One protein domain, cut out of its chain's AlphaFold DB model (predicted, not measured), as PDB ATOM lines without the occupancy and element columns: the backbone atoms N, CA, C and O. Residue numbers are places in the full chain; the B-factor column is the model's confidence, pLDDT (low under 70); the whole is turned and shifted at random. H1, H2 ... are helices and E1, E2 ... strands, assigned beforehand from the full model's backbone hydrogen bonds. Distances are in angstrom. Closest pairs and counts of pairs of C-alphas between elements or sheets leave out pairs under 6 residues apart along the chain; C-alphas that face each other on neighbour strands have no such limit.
ATOM      1  N   GLY A 553      92.885  -5.305 248.890       95.56
ATOM      2  CA  GLY A 553      92.370  -5.745 247.590       95.56
ATOM      3  C   GLY A 553      93.309  -6.741 246.879       95.56
ATOM      4  O   GLY A 553      94.123  -7.386 247.543       95.56
ATOM      5  N   PRO A 554      93.224  -6.876 245.544       96.31
ATOM      6  CA  PRO A 554      92.391  -6.080 244.649       96.31
ATOM      7  C   PRO A 554      90.902  -6.431 244.719       96.31
ATOM      8  O   PRO A 554      90.519  -7.576 244.931       96.31
ATOM      9  N   VAL A 555      90.061  -5.429 244.477       97.75
ATOM     10  CA  VAL A 555      88.691  -5.637 243.998       97.75
ATOM     11  C   VAL A 555      88.714  -5.520 242.482       97.75
ATOM     12  O   VAL A 555      89.182  -4.509 241.958       97.75
ATOM     13  N   GLU A 556      88.200  -6.532 241.789       98.00
ATOM     14  CA  GLU A 556      88.094  -6.552 240.331       98.00
ATOM     15  C   GLU A 556      86.633  -6.653 239.898       98.00
ATOM     16  O   GLU A 556      85.870  -7.474 240.413       98.00
ATOM     17  N   VAL A 557      86.238  -5.800 238.951       98.31
ATOM     18  CA  VAL A 557      84.893  -5.800 238.371       98.31
ATOM     19  C   VAL A 557      84.989  -5.671 236.857       98.31
ATOM     20  O   VAL A 557      85.524  -4.689 236.340       98.31
ATOM     21  N   ALA A 558      84.445  -6.657 236.146       97.69
ATOM     22  CA  ALA A 558      84.374  -6.656 234.692       97.69
ATOM     23  C   ALA A 558      83.148  -5.875 234.193       97.69
ATOM     24  O   ALA A 558      82.044  -6.044 234.709       97.69
ATOM     25  N   PHE A 559      83.350  -5.054 233.167       97.44
ATOM     26  CA  PHE A 559      82.328  -4.351 232.398       97.44
ATOM     27  C   PHE A 559      82.384  -4.839 230.951       97.44
ATOM     28  O   PHE A 559      83.409  -4.684 230.295       97.44
ATOM     29  N   SER A 560      81.273  -5.340 230.413       95.50
ATOM     30  CA  SER A 560      81.133  -5.716 228.992       95.50
ATOM     31  C   SER A 560      80.835  -4.521 228.073       95.50
ATOM     32  O   SER A 560      80.394  -4.672 226.936       95.50
ATOM     33  N   TRP A 561      81.008  -3.298 228.578       94.31
ATOM     34  CA  TRP A 561      80.618  -2.081 227.875       94.31
ATOM     35  C   TRP A 561      81.686  -1.661 226.860       94.31
ATOM     36  O   TRP A 561      82.870  -1.672 227.187       94.31
ATOM     37  N   PRO A 562      81.304  -1.193 225.658       91.25
ATOM     38  CA  PRO A 562      82.273  -0.880 224.607       91.25
ATOM     39  C   PRO A 562      83.033   0.433 224.846       91.25
ATOM     40  O   PRO A 562      84.156   0.595 224.381       91.25
ATOM     41  N   ASN A 563      82.439   1.388 225.570       92.06
ATOM     42  CA  ASN A 563      82.979   2.740 225.717       92.06
ATOM     43  C   ASN A 563      83.578   2.971 227.114       92.06
ATOM     44  O   ASN A 563      82.852   3.000 228.113       92.06
ATOM     45  N   ILE A 564      84.887   3.230 227.163       95.38
ATOM     46  CA  ILE A 564      85.621   3.528 228.399       95.38
ATOM     47  C   ILE A 564      85.086   4.753 229.150       95.38
ATOM     48  O   ILE A 564      85.096   4.770 230.379       95.38
ATOM     49  N   TRP A 565      84.571   5.769 228.453       95.88
ATOM     50  CA  TRP A 565      84.025   6.969 229.092       95.88
ATOM     51  C   TRP A 565      82.802   6.642 229.950       95.88
ATOM     52  O   TRP A 565      82.667   7.185 231.046       95.88
ATOM     53  N   ASN A 566      81.965   5.701 229.504       95.50
ATOM     54  CA  ASN A 566      80.817   5.224 230.275       95.50
ATOM     55  C   ASN A 566      81.269   4.443 231.516       95.50
ATOM     56  O   ASN A 566      80.692   4.605 232.588       95.50
ATOM     57  N   VAL A 567      82.325   3.633 231.400       97.25
ATOM     58  CA  VAL A 567      82.900   2.909 232.545       97.25
ATOM     59  C   VAL A 567      83.500   3.887 233.559       97.25
ATOM     60  O   VAL A 567      83.190   3.808 234.746       97.25
ATOM     61  N   LEU A 568      84.292   4.866 233.109       97.81
ATOM     62  CA  LEU A 568      84.858   5.921 233.961       97.81
ATOM     63  C   LEU A 568      83.780   6.759 234.652       97.81
ATOM     64  O   LEU A 568      83.943   7.164 235.805       97.81
ATOM     65  N   ASP A 569      82.668   7.005 233.967       97.25
ATOM     66  CA  ASP A 569      81.517   7.677 234.549       97.25
ATOM     67  C   ASP A 569      80.907   6.866 235.702       97.25
ATOM     68  O   ASP A 569      80.695   7.403 236.793       97.25
ATOM     69  N   GLN A 570      80.722   5.554 235.519       97.31
ATOM     70  CA  GLN A 570      80.235   4.660 236.576       97.31
ATOM     71  C   GLN A 570      81.222   4.516 237.738       97.31
ATOM     72  O   GLN A 570      80.799   4.533 238.895       97.31
ATOM     73  N   VAL A 571      82.528   4.474 237.463       97.88
ATOM     74  CA  VAL A 571      83.587   4.561 238.486       97.88
ATOM     75  C   VAL A 571      83.451   5.852 239.294       97.88
ATOM     76  O   VAL A 571      83.516   5.836 240.526       97.88
ATOM     77  N   GLY A 572      83.209   6.977 238.622       97.25
ATOM     78  CA  GLY A 572      82.983   8.263 239.266       97.25
ATOM     79  C   GLY A 572      81.734   8.288 240.150       97.25
ATOM     80  O   GLY A 572      81.798   8.790 241.277       97.25
ATOM     81  N   PHE A 573      80.618   7.714 239.689       97.06
ATOM     82  CA  PHE A 573      79.394   7.599 240.486       97.06
ATOM     83  C   PHE A 573      79.563   6.674 241.691       97.06
ATOM     84  O   PHE A 573      79.142   7.050 242.786       97.06
ATOM     85  N   ALA A 574      80.214   5.520 241.539       97.38
ATOM     86  CA  ALA A 574      80.481   4.610 242.653       97.38
ATOM     87  C   ALA A 574      81.354   5.276 243.724       97.38
ATOM     88  O   ALA A 574      81.030   5.263 244.915       97.38
ATOM     89  N   TYR A 575      82.405   5.986 243.301       96.88
ATOM     90  CA  TYR A 575      83.269   6.717 244.226       96.88
ATOM     91  C   TYR A 575      82.497   7.829 244.943       96.88
ATOM     92  O   TYR A 575      82.654   8.040 246.149       96.88
ATOM     93  N   GLN A 576      81.661   8.565 244.204       94.75
ATOM     94  CA  GLN A 576      80.842   9.631 244.767       94.75
ATOM     95  C   GLN A 576      79.810   9.086 245.763       94.75
ATOM     96  O   GLN A 576      79.644   9.685 246.825       94.75
ATOM     97  N   THR A 577      79.167   7.957 245.453       95.00
ATOM     98  CA  THR A 577      78.180   7.284 246.314       95.00
ATOM     99  C   THR A 577      78.786   6.991 247.680       95.00
ATOM    100  O   THR A 577      78.256   7.437 248.699       95.00
ATOM    101  N   PHE A 578      79.968   6.373 247.709       95.19
ATOM    102  CA  PHE A 578      80.695   6.154 248.955       95.19
ATOM    103  C   PHE A 578      81.064   7.471 249.656       95.19
ATOM    104  O   PHE A 578      80.766   7.686 250.830       95.19
ATOM    105  N   ALA A 579      81.666   8.414 248.927       93.00
ATOM    106  CA  ALA A 579      82.112   9.686 249.491       93.00
ATOM    107  C   ALA A 579      80.965  10.549 250.059       93.00
ATOM    108  O   ALA A 579      81.227  11.462 250.855       93.00
ATOM    109  N   LYS A 580      79.714  10.314 249.639       90.62
ATOM    110  CA  LYS A 580      78.515  10.978 250.167       90.62
ATOM    111  C   LYS A 580      78.062  10.409 251.511       90.62
ATOM    112  O   LYS A 580      77.607  11.211 252.327       90.62
ATOM    113  N   LYS A 581      78.288   9.116 251.794       90.44
ATOM    114  CA  LYS A 581      78.043   8.513 253.123       90.44
ATOM    115  C   LYS A 581      78.757   9.293 254.236       90.44
ATOM    116  O   LYS A 581      78.200   9.527 255.299       90.44
ATOM    117  N   TYR A 582      79.940   9.832 253.923       89.81
ATOM    118  CA  TYR A 582      80.765  10.630 254.838       89.81
ATOM    119  C   TYR A 582      80.770  12.139 254.527       89.81
ATOM    120  O   TYR A 582      81.729  12.834 254.859       89.81
ATOM    121  N   LYS A 583      79.743  12.696 253.863       85.88
ATOM    122  CA  LYS A 583      79.730  14.117 253.428       85.88
ATOM    123  C   LYS A 583      79.978  15.135 254.556       85.88
ATOM    124  O   LYS A 583      80.574  16.182 254.303       85.88
ATOM    125  N   HIS A 584      79.551  14.792 255.768       88.69
ATOM    126  CA  HIS A 584      79.665  15.586 256.989       88.69
ATOM    127  C   HIS A 584      80.584  14.933 258.031       88.69
ATOM    128  O   HIS A 584      80.639  15.403 259.155       88.69
ATOM    129  N   ASN A 585      81.307  13.858 257.697       90.75
ATOM    130  CA  ASN A 585      82.145  13.129 258.652       90.75
ATOM    131  C   ASN A 585      83.633  13.327 258.323       90.75
ATOM    132  O   ASN A 585      84.056  13.132 257.179       90.75
ATOM    133  N   ARG A 586      84.440  13.690 259.331       89.44
ATOM    134  CA  ARG A 586      85.892  13.888 259.172       89.44
ATOM    135  C   ARG A 586      86.629  12.640 258.674       89.44
ATOM    136  O   ARG A 586      87.642  12.797 258.000       89.44
ATOM    137  N   GLN A 587      86.115  11.432 258.911       90.62
ATOM    138  CA  GLN A 587      86.711  10.181 258.416       90.62
ATOM    139  C   GLN A 587      86.883  10.141 256.891       90.62
ATOM    140  O   GLN A 587      87.793   9.490 256.393       90.62
ATOM    141  N   LYS A 588      86.104  10.929 256.136       90.56
ATOM    142  CA  LYS A 588      86.275  11.093 254.683       90.56
ATOM    143  C   LYS A 588      87.690  11.519 254.268       90.56
ATOM    144  O   LYS A 588      88.080  11.290 253.121       90.56
ATOM    145  N   LEU A 589      88.446  12.157 255.164       89.25
ATOM    146  CA  LEU A 589      89.837  12.546 254.930       89.25
ATOM    147  C   LEU A 589      90.754  11.335 254.683       89.25
ATOM    148  O   LEU A 589      91.749  11.496 253.986       89.25
ATOM    149  N   ALA A 590      90.378  10.123 255.117       90.75
ATOM    150  CA  ALA A 590      91.079   8.876 254.786       90.75
ATOM    151  C   ALA A 590      91.191   8.623 253.274       90.75
ATOM    152  O   ALA A 590      92.077   7.908 252.826       90.75
ATOM    153  N   LEU A 591      90.351   9.256 252.449       91.44
ATOM    154  CA  LEU A 591      90.448   9.193 250.988       91.44
ATOM    155  C   LEU A 591      91.513  10.141 250.394       91.44
ATOM    156  O   LEU A 591      91.528  10.346 249.169       91.44
ATOM    157  N   GLY A 592      92.375  10.731 251.226       90.38
ATOM    158  CA  GLY A 592      93.395  11.723 250.875       90.38
ATOM    159  C   GLY A 592      92.915  13.166 251.059       90.38
ATOM    160  O   GLY A 592      91.715  13.420 251.165       90.38
ATOM    161  N   MET A 593      93.854  14.116 251.044       86.44
ATOM    162  CA  MET A 593      93.673  15.535 251.373       86.44
ATOM    163  C   MET A 593      94.178  16.478 250.258       86.44
ATOM    164  O   MET A 593      95.143  16.146 249.562       86.44
ATOM    165  N   PRO A 594      93.576  17.676 250.095       84.81
ATOM    166  CA  PRO A 594      92.448  18.216 250.865       84.81
ATOM    167  C   PRO A 594      91.078  17.683 250.398       84.81
ATOM    168  O   PRO A 594      90.886  17.328 249.232       84.81
ATOM    169  N   ARG A 595      90.086  17.685 251.300       84.19
ATOM    170  CA  ARG A 595      88.669  17.400 250.992       84.19
ATOM    171  C   ARG A 595      87.778  18.468 251.612       84.19
ATOM    172  O   ARG A 595      87.959  18.832 252.767       84.19
ATOM    173  N   ARG A 596      86.787  18.943 250.854       78.69
ATOM    174  CA  ARG A 596      85.766  19.861 251.377       78.69
ATOM    175  C   ARG A 596      84.719  19.073 252.168       78.69
ATOM    176  O   ARG A 596      84.150  18.116 251.637       78.69
ATOM    177  N   LEU A 597      84.473  19.498 253.404       81.94
ATOM    178  CA  LEU A 597      83.417  18.999 254.285       81.94
ATOM    179  C   LEU A 597      82.435  20.146 254.540       81.94
ATOM    180  O   LEU A 597      82.862  21.253 254.860       81.94
ATOM    181  N   GLY A 598      81.140  19.901 254.347       75.62
ATOM    182  CA  GLY A 598      80.107  20.894 254.656       75.62
ATOM    183  C   GLY A 598      79.724  20.837 256.139       75.62
ATOM    184  O   GLY A 598      79.739  19.740 256.700       75.62
ATOM    185  N   PRO A 599      79.366  21.957 256.786       75.88
ATOM    186  CA  PRO A 599      78.808  21.933 258.135       75.88
ATOM    187  C   PRO A 599      77.400  21.296 258.165       75.88
ATOM    188  O   PRO A 599      76.707  21.329 257.143       75.88
ATOM    189  N   PRO A 600      76.965  20.740 259.314       83.00
ATOM    190  CA  PRO A 600      77.760  20.494 260.522       83.00
ATOM    191  C   PRO A 600      78.740  19.328 260.307       83.00
ATOM    192  O   PRO A 600      78.371  18.322 259.713       83.00
ATOM    193  N   VAL A 601      79.990  19.454 260.768       84.56
ATOM    194  CA  VAL A 601      81.003  18.390 260.634       84.56
ATOM    195  C   VAL A 601      81.039  17.546 261.909       84.56
ATOM    196  O   VAL A 601      81.205  18.078 263.000       84.56
ATOM    197  N   GLN A 602      80.909  16.231 261.759       88.00
ATOM    198  CA  GLN A 602      80.868  15.222 262.816       88.00
ATOM    199  C   GLN A 602      82.101  14.301 262.763       88.00
ATOM    200  O   GLN A 602      82.831  14.251 261.767       88.00
ATOM    201  N   GLY A 603      82.311  13.535 263.836       83.50
ATOM    202  CA  GLY A 603      83.397  12.559 263.957       83.50
ATOM    203  C   GLY A 603      84.746  13.166 264.358       83.50
ATOM    204  O   GLY A 603      84.981  14.370 264.247       83.50
ATOM    205  N   ARG A 604      85.656  12.307 264.829       82.06
ATOM    206  CA  ARG A 604      87.050  12.652 265.142       82.06
ATOM    207  C   ARG A 604      87.959  11.957 264.129       82.06
ATOM    208  O   ARG A 604      87.926  10.742 264.002       82.06
ATOM    209  N   SER A 619      95.647  10.429 247.324       93.62
ATOM    210  CA  SER A 619      94.587   9.457 247.631       93.62
ATOM    211  C   SER A 619      95.194   8.063 247.812       93.62
ATOM    212  O   SER A 619      95.847   7.612 246.877       93.62
ATOM    213  N   PRO A 620      94.974   7.354 248.931       95.44
ATOM    214  CA  PRO A 620      95.545   6.017 249.131       95.44
ATOM    215  C   PRO A 620      94.921   4.942 248.231       95.44
ATOM    216  O   PRO A 620      95.426   3.829 248.152       95.44
ATOM    217  N   VAL A 621      93.816   5.266 247.557       97.56
ATOM    218  CA  VAL A 621      93.110   4.381 246.629       97.56
ATOM    219  C   VAL A 621      93.685   4.542 245.229       97.56
ATOM    220  O   VAL A 621      93.742   5.662 244.719       97.56
ATOM    221  N   HIS A 622      94.035   3.431 244.593       98.19
ATOM    222  CA  HIS A 622      94.455   3.357 243.202       98.19
ATOM    223  C   HIS A 622      93.410   2.578 242.406       98.19
ATOM    224  O   HIS A 622      93.037   1.470 242.781       98.19
ATOM    225  N   ILE A 623      92.922   3.184 241.323       98.62
ATOM    226  CA  ILE A 623      91.961   2.582 240.399       98.62
ATOM    227  C   ILE A 623      92.669   2.466 239.059       98.62
ATOM    228  O   ILE A 623      93.084   3.483 238.506       98.62
ATOM    229  N   HIS A 624      92.785   1.243 238.569       98.56
ATOM    230  CA  HIS A 624      93.339   0.906 237.270       98.56
ATOM    231  C   HIS A 624      92.240   0.272 236.418       98.56
ATOM    232  O   HIS A 624      91.390  -0.446 236.945       98.56
ATOM    233  N   ILE A 625      92.228   0.545 235.117       98.50
ATOM    234  CA  ILE A 625      91.295  -0.091 234.191       98.50
ATOM    235  C   ILE A 625      92.098  -0.763 233.091       98.50
ATOM    236  O   ILE A 625      92.850  -0.113 232.370       98.50
ATOM    237  N   GLU A 626      91.905  -2.068 232.977       96.75
ATOM    238  CA  GLU A 626      92.524  -2.923 231.976       96.75
ATOM    239  C   GLU A 626      91.533  -3.166 230.831       96.75
ATOM    240  O   GLU A 626      90.337  -3.365 231.071       96.75
ATOM    241  N   ARG A 627      92.015  -3.170 229.587       94.38
ATOM    242  CA  ARG A 627      91.211  -3.538 228.415       94.38
ATOM    243  C   ARG A 627      91.196  -5.055 228.244       94.38
ATOM    244  O   ARG A 627      92.226  -5.704 228.379       94.38
ATOM    245  N   ARG A 628      90.030  -5.609 227.918       89.81
ATOM    246  CA  ARG A 628      89.835  -7.010 227.513       89.81
ATOM    247  C   ARG A 628      89.206  -7.049 226.121       89.81
ATOM    248  O   ARG A 628      88.677  -6.034 225.666       89.81
ATOM    249  N   ASP A 629      89.213  -8.213 225.476       83.62
ATOM    250  CA  ASP A 629      88.707  -8.384 224.103       83.62
ATOM    251  C   ASP A 629      87.278  -7.847 223.918       83.62
ATOM    252  O   ASP A 629      86.969  -7.221 222.906       83.62
ATOM    253  N   SER A 630      86.419  -8.025 224.927       81.06
ATOM    254  CA  SER A 630      85.012  -7.612 224.896       81.06
ATOM    255  C   SER A 630      84.618  -6.650 226.026       81.06
ATOM    256  O   SER A 630      83.477  -6.684 226.491       81.06
ATOM    257  N   GLY A 631      85.539  -5.806 226.506       93.69
ATOM    258  CA  GLY A 631      85.220  -4.811 227.534       93.69
ATOM    259  C   GLY A 631      86.405  -4.375 228.389       93.69
ATOM    260  O   GLY A 631      87.513  -4.166 227.894       93.69
ATOM    261  N   TRP A 632      86.159  -4.211 229.687       97.44
ATOM    262  CA  TRP A 632      87.099  -3.608 230.631       97.44
ATOM    263  C   TRP A 632      87.066  -4.319 231.979       97.44
ATOM    264  O   TRP A 632      86.013  -4.776 232.416       97.44
ATOM    265  N   VAL A 633      88.195  -4.349 232.681       98.00
ATOM    266  CA  VAL A 633      88.263  -4.756 234.089       98.00
ATOM    267  C   VAL A 633      88.713  -3.563 234.911       98.00
ATOM    268  O   VAL A 633      89.816  -3.054 234.727       98.00
ATOM    269  N   VAL A 634      87.858  -3.111 235.826       98.56
ATOM    270  CA  VAL A 634      88.216  -2.100 236.821       98.56
ATOM    271  C   VAL A 634      88.834  -2.817 238.015       98.56
ATOM    272  O   VAL A 634      88.165  -3.611 238.675       98.56
ATOM    273  N   ARG A 635      90.100  -2.519 238.297       98.19
ATOM    274  CA  ARG A 635      90.878  -3.056 239.413       98.19
ATOM    275  C   ARG A 635      91.161  -1.961 240.428       98.19
ATOM    276  O   ARG A 635      91.652  -0.890 240.073       98.19
ATOM    277  N   VAL A 636      90.879  -2.228 241.700       98.38
ATOM    278  CA  VAL A 636      91.078  -1.254 242.778       98.38
ATOM    279  C   VAL A 636      91.877  -1.848 243.920       98.38
ATOM    280  O   VAL A 636      91.519  -2.894 244.456       98.38
ATOM    281  N   VAL A 637      92.929  -1.136 244.316       98.38
ATOM    282  CA  VAL A 637      93.724  -1.417 245.516       98.38
ATOM    283  C   VAL A 637      93.805  -0.177 246.393       98.38
ATOM    284  O   VAL A 637      93.650   0.952 245.916       98.38
ATOM    285  N   ALA A 638      94.054  -0.371 247.684       98.12
ATOM    286  CA  ALA A 638      94.228   0.734 248.617       98.12
ATOM    287  C   ALA A 638      95.416   0.500 249.554       98.12
ATOM    288  O   ALA A 638      95.631  -0.615 250.022       98.12
ATOM    289  N   PHE A 639      96.168   1.563 249.841       96.75
ATOM    290  CA  PHE A 639      97.293   1.550 250.775       96.75
ATOM    291  C   PHE A 639      96.905   2.264 252.073       96.75
ATOM    292  O   PHE A 639      96.802   3.492 252.070       96.75
ATOM    293  N   PRO A 640      96.688   1.535 253.181       95.06
ATOM    294  CA  PRO A 640      96.474   2.148 254.487       95.06
ATOM    295  C   PRO A 640      97.598   3.125 254.846       95.06
ATOM    296  O   PRO A 640      98.774   2.840 254.627       95.06
ATOM    297  N   ALA A 641      97.231   4.287 255.381       91.75
ATOM    298  CA  ALA A 641      98.160   5.364 255.697       91.75
ATOM    299  C   ALA A 641      98.433   5.424 257.204       91.75
ATOM    300  O   ALA A 641      97.504   5.561 257.998       91.75
ATOM    301  N   ALA A 642      99.710   5.392 257.591       89.88
ATOM    302  CA  ALA A 642     100.130   5.429 258.992       89.88
ATOM    303  C   ALA A 642      99.834   6.764 259.701       89.88
ATOM    304  O   ALA A 642      99.726   6.785 260.919       89.88
ATOM    305  N   HIS A 643      99.668   7.852 258.943       89.88
ATOM    306  CA  HIS A 643      99.573   9.220 259.474       89.88
ATOM    307  C   HIS A 643      98.242   9.919 259.150       89.88
ATOM    308  O   HIS A 643      98.079  11.125 259.352       89.88
ATOM    309  N   LEU A 644      97.263   9.175 258.621       89.62
ATOM    310  CA  LEU A 644      95.969   9.717 258.206       89.62
ATOM    311  C   LEU A 644      94.798   8.878 258.752       89.62
ATOM    312  O   LEU A 644      94.121   8.204 257.971       89.62
ATOM    313  N   PRO A 645      94.509   8.950 260.070       87.50
ATOM    314  CA  PRO A 645      95.293   9.552 261.158       87.50
ATOM    315  C   PRO A 645      96.294   8.570 261.781       87.50
ATOM    316  O   PRO A 645      97.329   8.984 262.292       87.50
ATOM    317  N   ASP A 646      95.963   7.284 261.703       91.56
ATOM    318  CA  ASP A 646      96.723   6.127 262.146       91.56
ATOM    319  C   ASP A 646      96.415   4.952 261.203       91.56
ATOM    320  O   ASP A 646      95.397   4.946 260.492       91.56
ATOM    321  N   LEU A 647      97.288   3.947 261.215       91.38
ATOM    322  CA  LEU A 647      97.212   2.806 260.306       91.38
ATOM    323  C   LEU A 647      95.906   2.005 260.441       91.38
ATOM    324  O   LEU A 647      95.361   1.564 259.429       91.38
ATOM    325  N   ASN A 648      95.404   1.801 261.661       93.50
ATOM    326  CA  ASN A 648      94.254   0.935 261.918       93.50
ATOM    327  C   ASN A 648      92.943   1.604 261.492       93.50
ATOM    328  O   ASN A 648      92.121   0.998 260.797       93.50
ATOM    329  N   THR A 649      92.780   2.882 261.837       93.12
ATOM    330  CA  THR A 649      91.645   3.697 261.393       93.12
ATOM    331  C   THR A 649      91.630   3.815 259.869       93.12
ATOM    332  O   THR A 649      90.582   3.643 259.244       93.12
ATOM    333  N   SER A 650      92.793   4.066 259.253       94.12
ATOM    334  CA  SER A 650      92.920   4.139 257.794       94.12
ATOM    335  C   SER A 650      92.565   2.807 257.125       94.12
ATOM    336  O   SER A 650      91.775   2.789 256.181       94.12
ATOM    337  N   ARG A 651      93.085   1.686 257.642       96.06
ATOM    338  CA  ARG A 651      92.800   0.332 257.145       96.06
ATOM    339  C   ARG A 651      91.311   0.014 257.189       96.06
ATOM    340  O   ARG A 651      90.744  -0.287 256.146       96.06
ATOM    341  N   THR A 652      90.686   0.164 258.354       96.38
ATOM    342  CA  THR A 652      89.259  -0.138 258.559       96.38
ATOM    343  C   THR A 652      88.386   0.645 257.575       96.38
ATOM    344  O   THR A 652      87.518   0.086 256.906       96.38
ATOM    345  N   PHE A 653      88.661   1.945 257.423       96.38
ATOM    346  CA  PHE A 653      87.934   2.798 256.486       96.38
ATOM    347  C   PHE A 653      88.118   2.352 255.026       96.38
ATOM    348  O   PHE A 653      87.179   2.398 254.233       96.38
ATOM    349  N   LEU A 654      89.333   1.951 254.642       97.38
ATOM    350  CA  LEU A 654      89.633   1.541 253.270       97.38
ATOM    351  C   LEU A 654      89.099   0.142 252.935       97.38
ATOM    352  O   LEU A 654      88.731  -0.088 251.786       97.38
ATOM    353  N   GLU A 655      89.004  -0.765 253.907       98.06
ATOM    354  CA  GLU A 655      88.322  -2.057 253.753       98.06
ATOM    355  C   GLU A 655      86.824  -1.857 253.487       98.06
ATOM    356  O   GLU A 655      86.281  -2.422 252.536       98.06
ATOM    357  N   GLU A 656      86.175  -0.977 254.257       97.69
ATOM    358  CA  GLU A 656      84.792  -0.562 254.004       97.69
ATOM    359  C   GLU A 656      84.643   0.119 252.637       97.69
ATOM    360  O   GLU A 656      83.729  -0.220 251.883       97.69
ATOM    361  N   PHE A 657      85.567   1.015 252.268       97.81
ATOM    362  CA  PHE A 657      85.588   1.613 250.933       97.81
ATOM    363  C   PHE A 657      85.630   0.549 249.839       97.81
ATOM    364  O   PHE A 657      84.808   0.601 248.931       97.81
ATOM    365  N   LEU A 658      86.570  -0.398 249.900       98.38
ATOM    366  CA  LEU A 658      86.750  -1.408 248.858       98.38
ATOM    367  C   LEU A 658      85.522  -2.308 248.716       98.38
ATOM    368  O   LEU A 658      85.108  -2.577 247.588       98.38
ATOM    369  N   ARG A 659      84.923  -2.727 249.835       98.25
ATOM    370  CA  ARG A 659      83.688  -3.517 249.836       98.25
ATOM    371  C   ARG A 659      82.543  -2.742 249.185       98.25
ATOM    372  O   ARG A 659      82.030  -3.163 248.156       98.25
ATOM    373  N   ASP A 660      82.206  -1.573 249.724       98.00
ATOM    374  CA  ASP A 660      81.039  -0.801 249.293       98.00
ATOM    375  C   ASP A 660      81.180  -0.266 247.858       98.00
ATOM    376  O   ASP A 660      80.219  -0.255 247.086       98.00
ATOM    377  N   PHE A 661      82.379   0.194 247.491       97.81
ATOM    378  CA  PHE A 661      82.689   0.629 246.131       97.81
ATOM    379  C   PHE A 661      82.650  -0.552 245.154       97.81
ATOM    380  O   PHE A 661      82.120  -0.417 244.051       97.81
ATOM    381  N   GLY A 662      83.188  -1.707 245.558       97.94
ATOM    382  CA  GLY A 662      83.160  -2.939 244.779       97.94
ATOM    383  C   GLY A 662      81.744  -3.436 244.517       97.94
ATOM    384  O   GLY A 662      81.404  -3.726 243.372       97.94
ATOM    385  N   ASP A 663      80.904  -3.478 245.548       98.19
ATOM    386  CA  ASP A 663      79.508  -3.907 245.441       98.19
ATOM    387  C   ASP A 663      78.701  -2.978 244.528       98.19
ATOM    388  O   ASP A 663      77.972  -3.447 243.649       98.19
ATOM    389  N   ASP A 664      78.884  -1.658 244.657       97.56
ATOM    390  CA  ASP A 664      78.219  -0.704 243.768       97.56
ATOM    391  C   ASP A 664      78.708  -0.832 242.316       97.56
ATOM    392  O   ASP A 664      77.899  -0.768 241.389       97.56
ATOM    393  N   LEU A 665      80.005  -1.069 242.089       97.69
ATOM    394  CA  LEU A 665      80.524  -1.335 240.747       97.69
ATOM    395  C   LEU A 665      79.968  -2.627 240.145       97.69
ATOM    396  O   LEU A 665      79.575  -2.599 238.981       97.69
ATOM    397  N   ARG A 666      79.905  -3.734 240.901       98.19
ATOM    398  CA  ARG A 666      79.334  -5.009 240.421       98.19
ATOM    399  C   ARG A 666      77.870  -4.848 240.028       98.19
ATOM    400  O   ARG A 666      77.452  -5.333 238.984       98.19
ATOM    401  N   ARG A 667      77.099  -4.103 240.824       97.50
ATOM    402  CA  ARG A 667      75.715  -3.748 240.483       97.50
ATOM    403  C   ARG A 667      75.649  -2.938 239.185       97.50
ATOM    404  O   ARG A 667      74.793  -3.188 238.344       97.50
ATOM    405  N   ARG A 668      76.532  -1.948 239.015       96.31
ATOM    406  CA  ARG A 668      76.567  -1.092 237.816       96.31
ATOM    407  C   ARG A 668      77.001  -1.845 236.565       96.31
ATOM    408  O   ARG A 668      76.474  -1.551 235.498       96.31
ATOM    409  N   SER A 669      77.927  -2.795 236.678       96.44
ATOM    410  CA  SER A 669      78.433  -3.543 235.525       96.44
ATOM    411  C   SER A 669      77.414  -4.517 234.933       96.44
ATOM    412  O   SER A 669      77.517  -4.859 233.759       96.44
ATOM    413  N   GLN A 670      76.400  -4.906 235.714       96.69
ATOM    414  CA  GLN A 670      75.254  -5.702 235.262       96.69
ATOM    415  C   GLN A 670      74.215  -4.886 234.476       96.69
ATOM    416  O   GLN A 670      73.328  -5.460 233.846       96.69
ATOM    417  N   LEU A 671      74.293  -3.551 234.502       94.94
ATOM    418  CA  LEU A 671      73.403  -2.706 233.710       94.94
ATOM    419  C   LEU A 671      73.811  -2.748 232.233       94.94
ATOM    420  O   LEU A 671      74.980  -2.928 231.889       94.94
TER     421      LEU A 671
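AT A GLANCE: This is residues 553 to 604 and 619 to 671 of the 779 residues of the protein "Type III-B CRISPR module RAMP protein Cmr6" of Gemmata sp (UniProt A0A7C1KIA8). A small twisted sheet of three antiparallel strands has two long helices, H1 and H3, packed over one face at a steep slant to each other, while the opposite face bears no named helix. The short helix H2 sits beyond the sheet at one end of the body, beside the first turns of H3, with the loop of residues 592 to 604 following it there. You have 105 printed residues with three named helices and three named strands, in the order E1, H1, H2, E2, E3, H3; the sheet order is E1, E3, E2 and the class is mixed, helices and strands. The whole is compact, with a radius of gyration of the C-alphas of 14.6 A, but elongated in outline, spanning 45 by 27 by 20 A.

IN THESE COORDINATES: Find C-alpha 553 at (92.370, -5.745, 247.590); from there strand E1 runs through residues 553 to 559, 18.3 A long. H1 follows at residues 564 to 581 and is 26.3 A long. H2 takes residues 586 to 591, 10.5 A. After the cut, look for C-alpha 621 at (93.110, 4.381, 246.629), where E2 begins; it runs to residue 628, 22.5 A. E3, residues 631 to 638, covers 23.6 A. H3, residues 647 to 669, is the longest helix at 31.7 A and ends with C-alpha 669 at (78.433, -3.543, 235.525).

HOW THE PARTS SIT: Begin at the sheet, where E3 is the inner strand and E1 and E2 are edge strands; it is twisted, its C-alphas lying up to 4.2 A off the best plane. E1 and E3 are antiparallel at 162 degrees; look at N 557 and O 634, 2.9 A apart and within hydrogen-bond range. E2 and E3 form a hairpin, antiparallel at 159 degrees, with N 624 and O 635 within range at 2.8 A. H3 is on the sheet over E1 and E3, at a height over the sheet of 8.4 A, and runs along the strands at 13 degrees to E1 on the local plane; its closest C-alpha to E1 is that of Ser 669, 5.1 A from that of Phe 559. H1 is on the same face, over E3 at a height of 9.5 A, and runs only just slantwise to the strands, at 31 degrees to E3 on the local plane. H1, with residues 570 to 578 alone, touches H3, opposite ways at a steep tilt of 48 degrees; their closest C-alphas are those of Ala 574 and Phe 661, 5.7 A apart. H2 is not on the sheet; it touches residues 650 to 654 of H3, only just about perpendicular at 70.1 degrees, the closest C-alphas being those of Ala 590 and Ser 650, 5.9 A apart. In H3 every O i to N i+4 pair is within hydrogen-bond range; in H1 13 of 14 are, and in H2 0 of 2, beside 3 of 3 O i to N i+3 pairs.

THE WHOLE: The two C-alphas farthest apart are those of Pro 600 and Asp 629, at 47.8 A. Residues 605 to 618 are not printed, and C-alphas 604 and 619 stand 19.3 A apart across this cut, in the link from H2 to E2. Of the links printed whole, E3 to H3 is short and the others are tight. The mean pLDDT of the printed part is 93.4, and no printed residue is under 70.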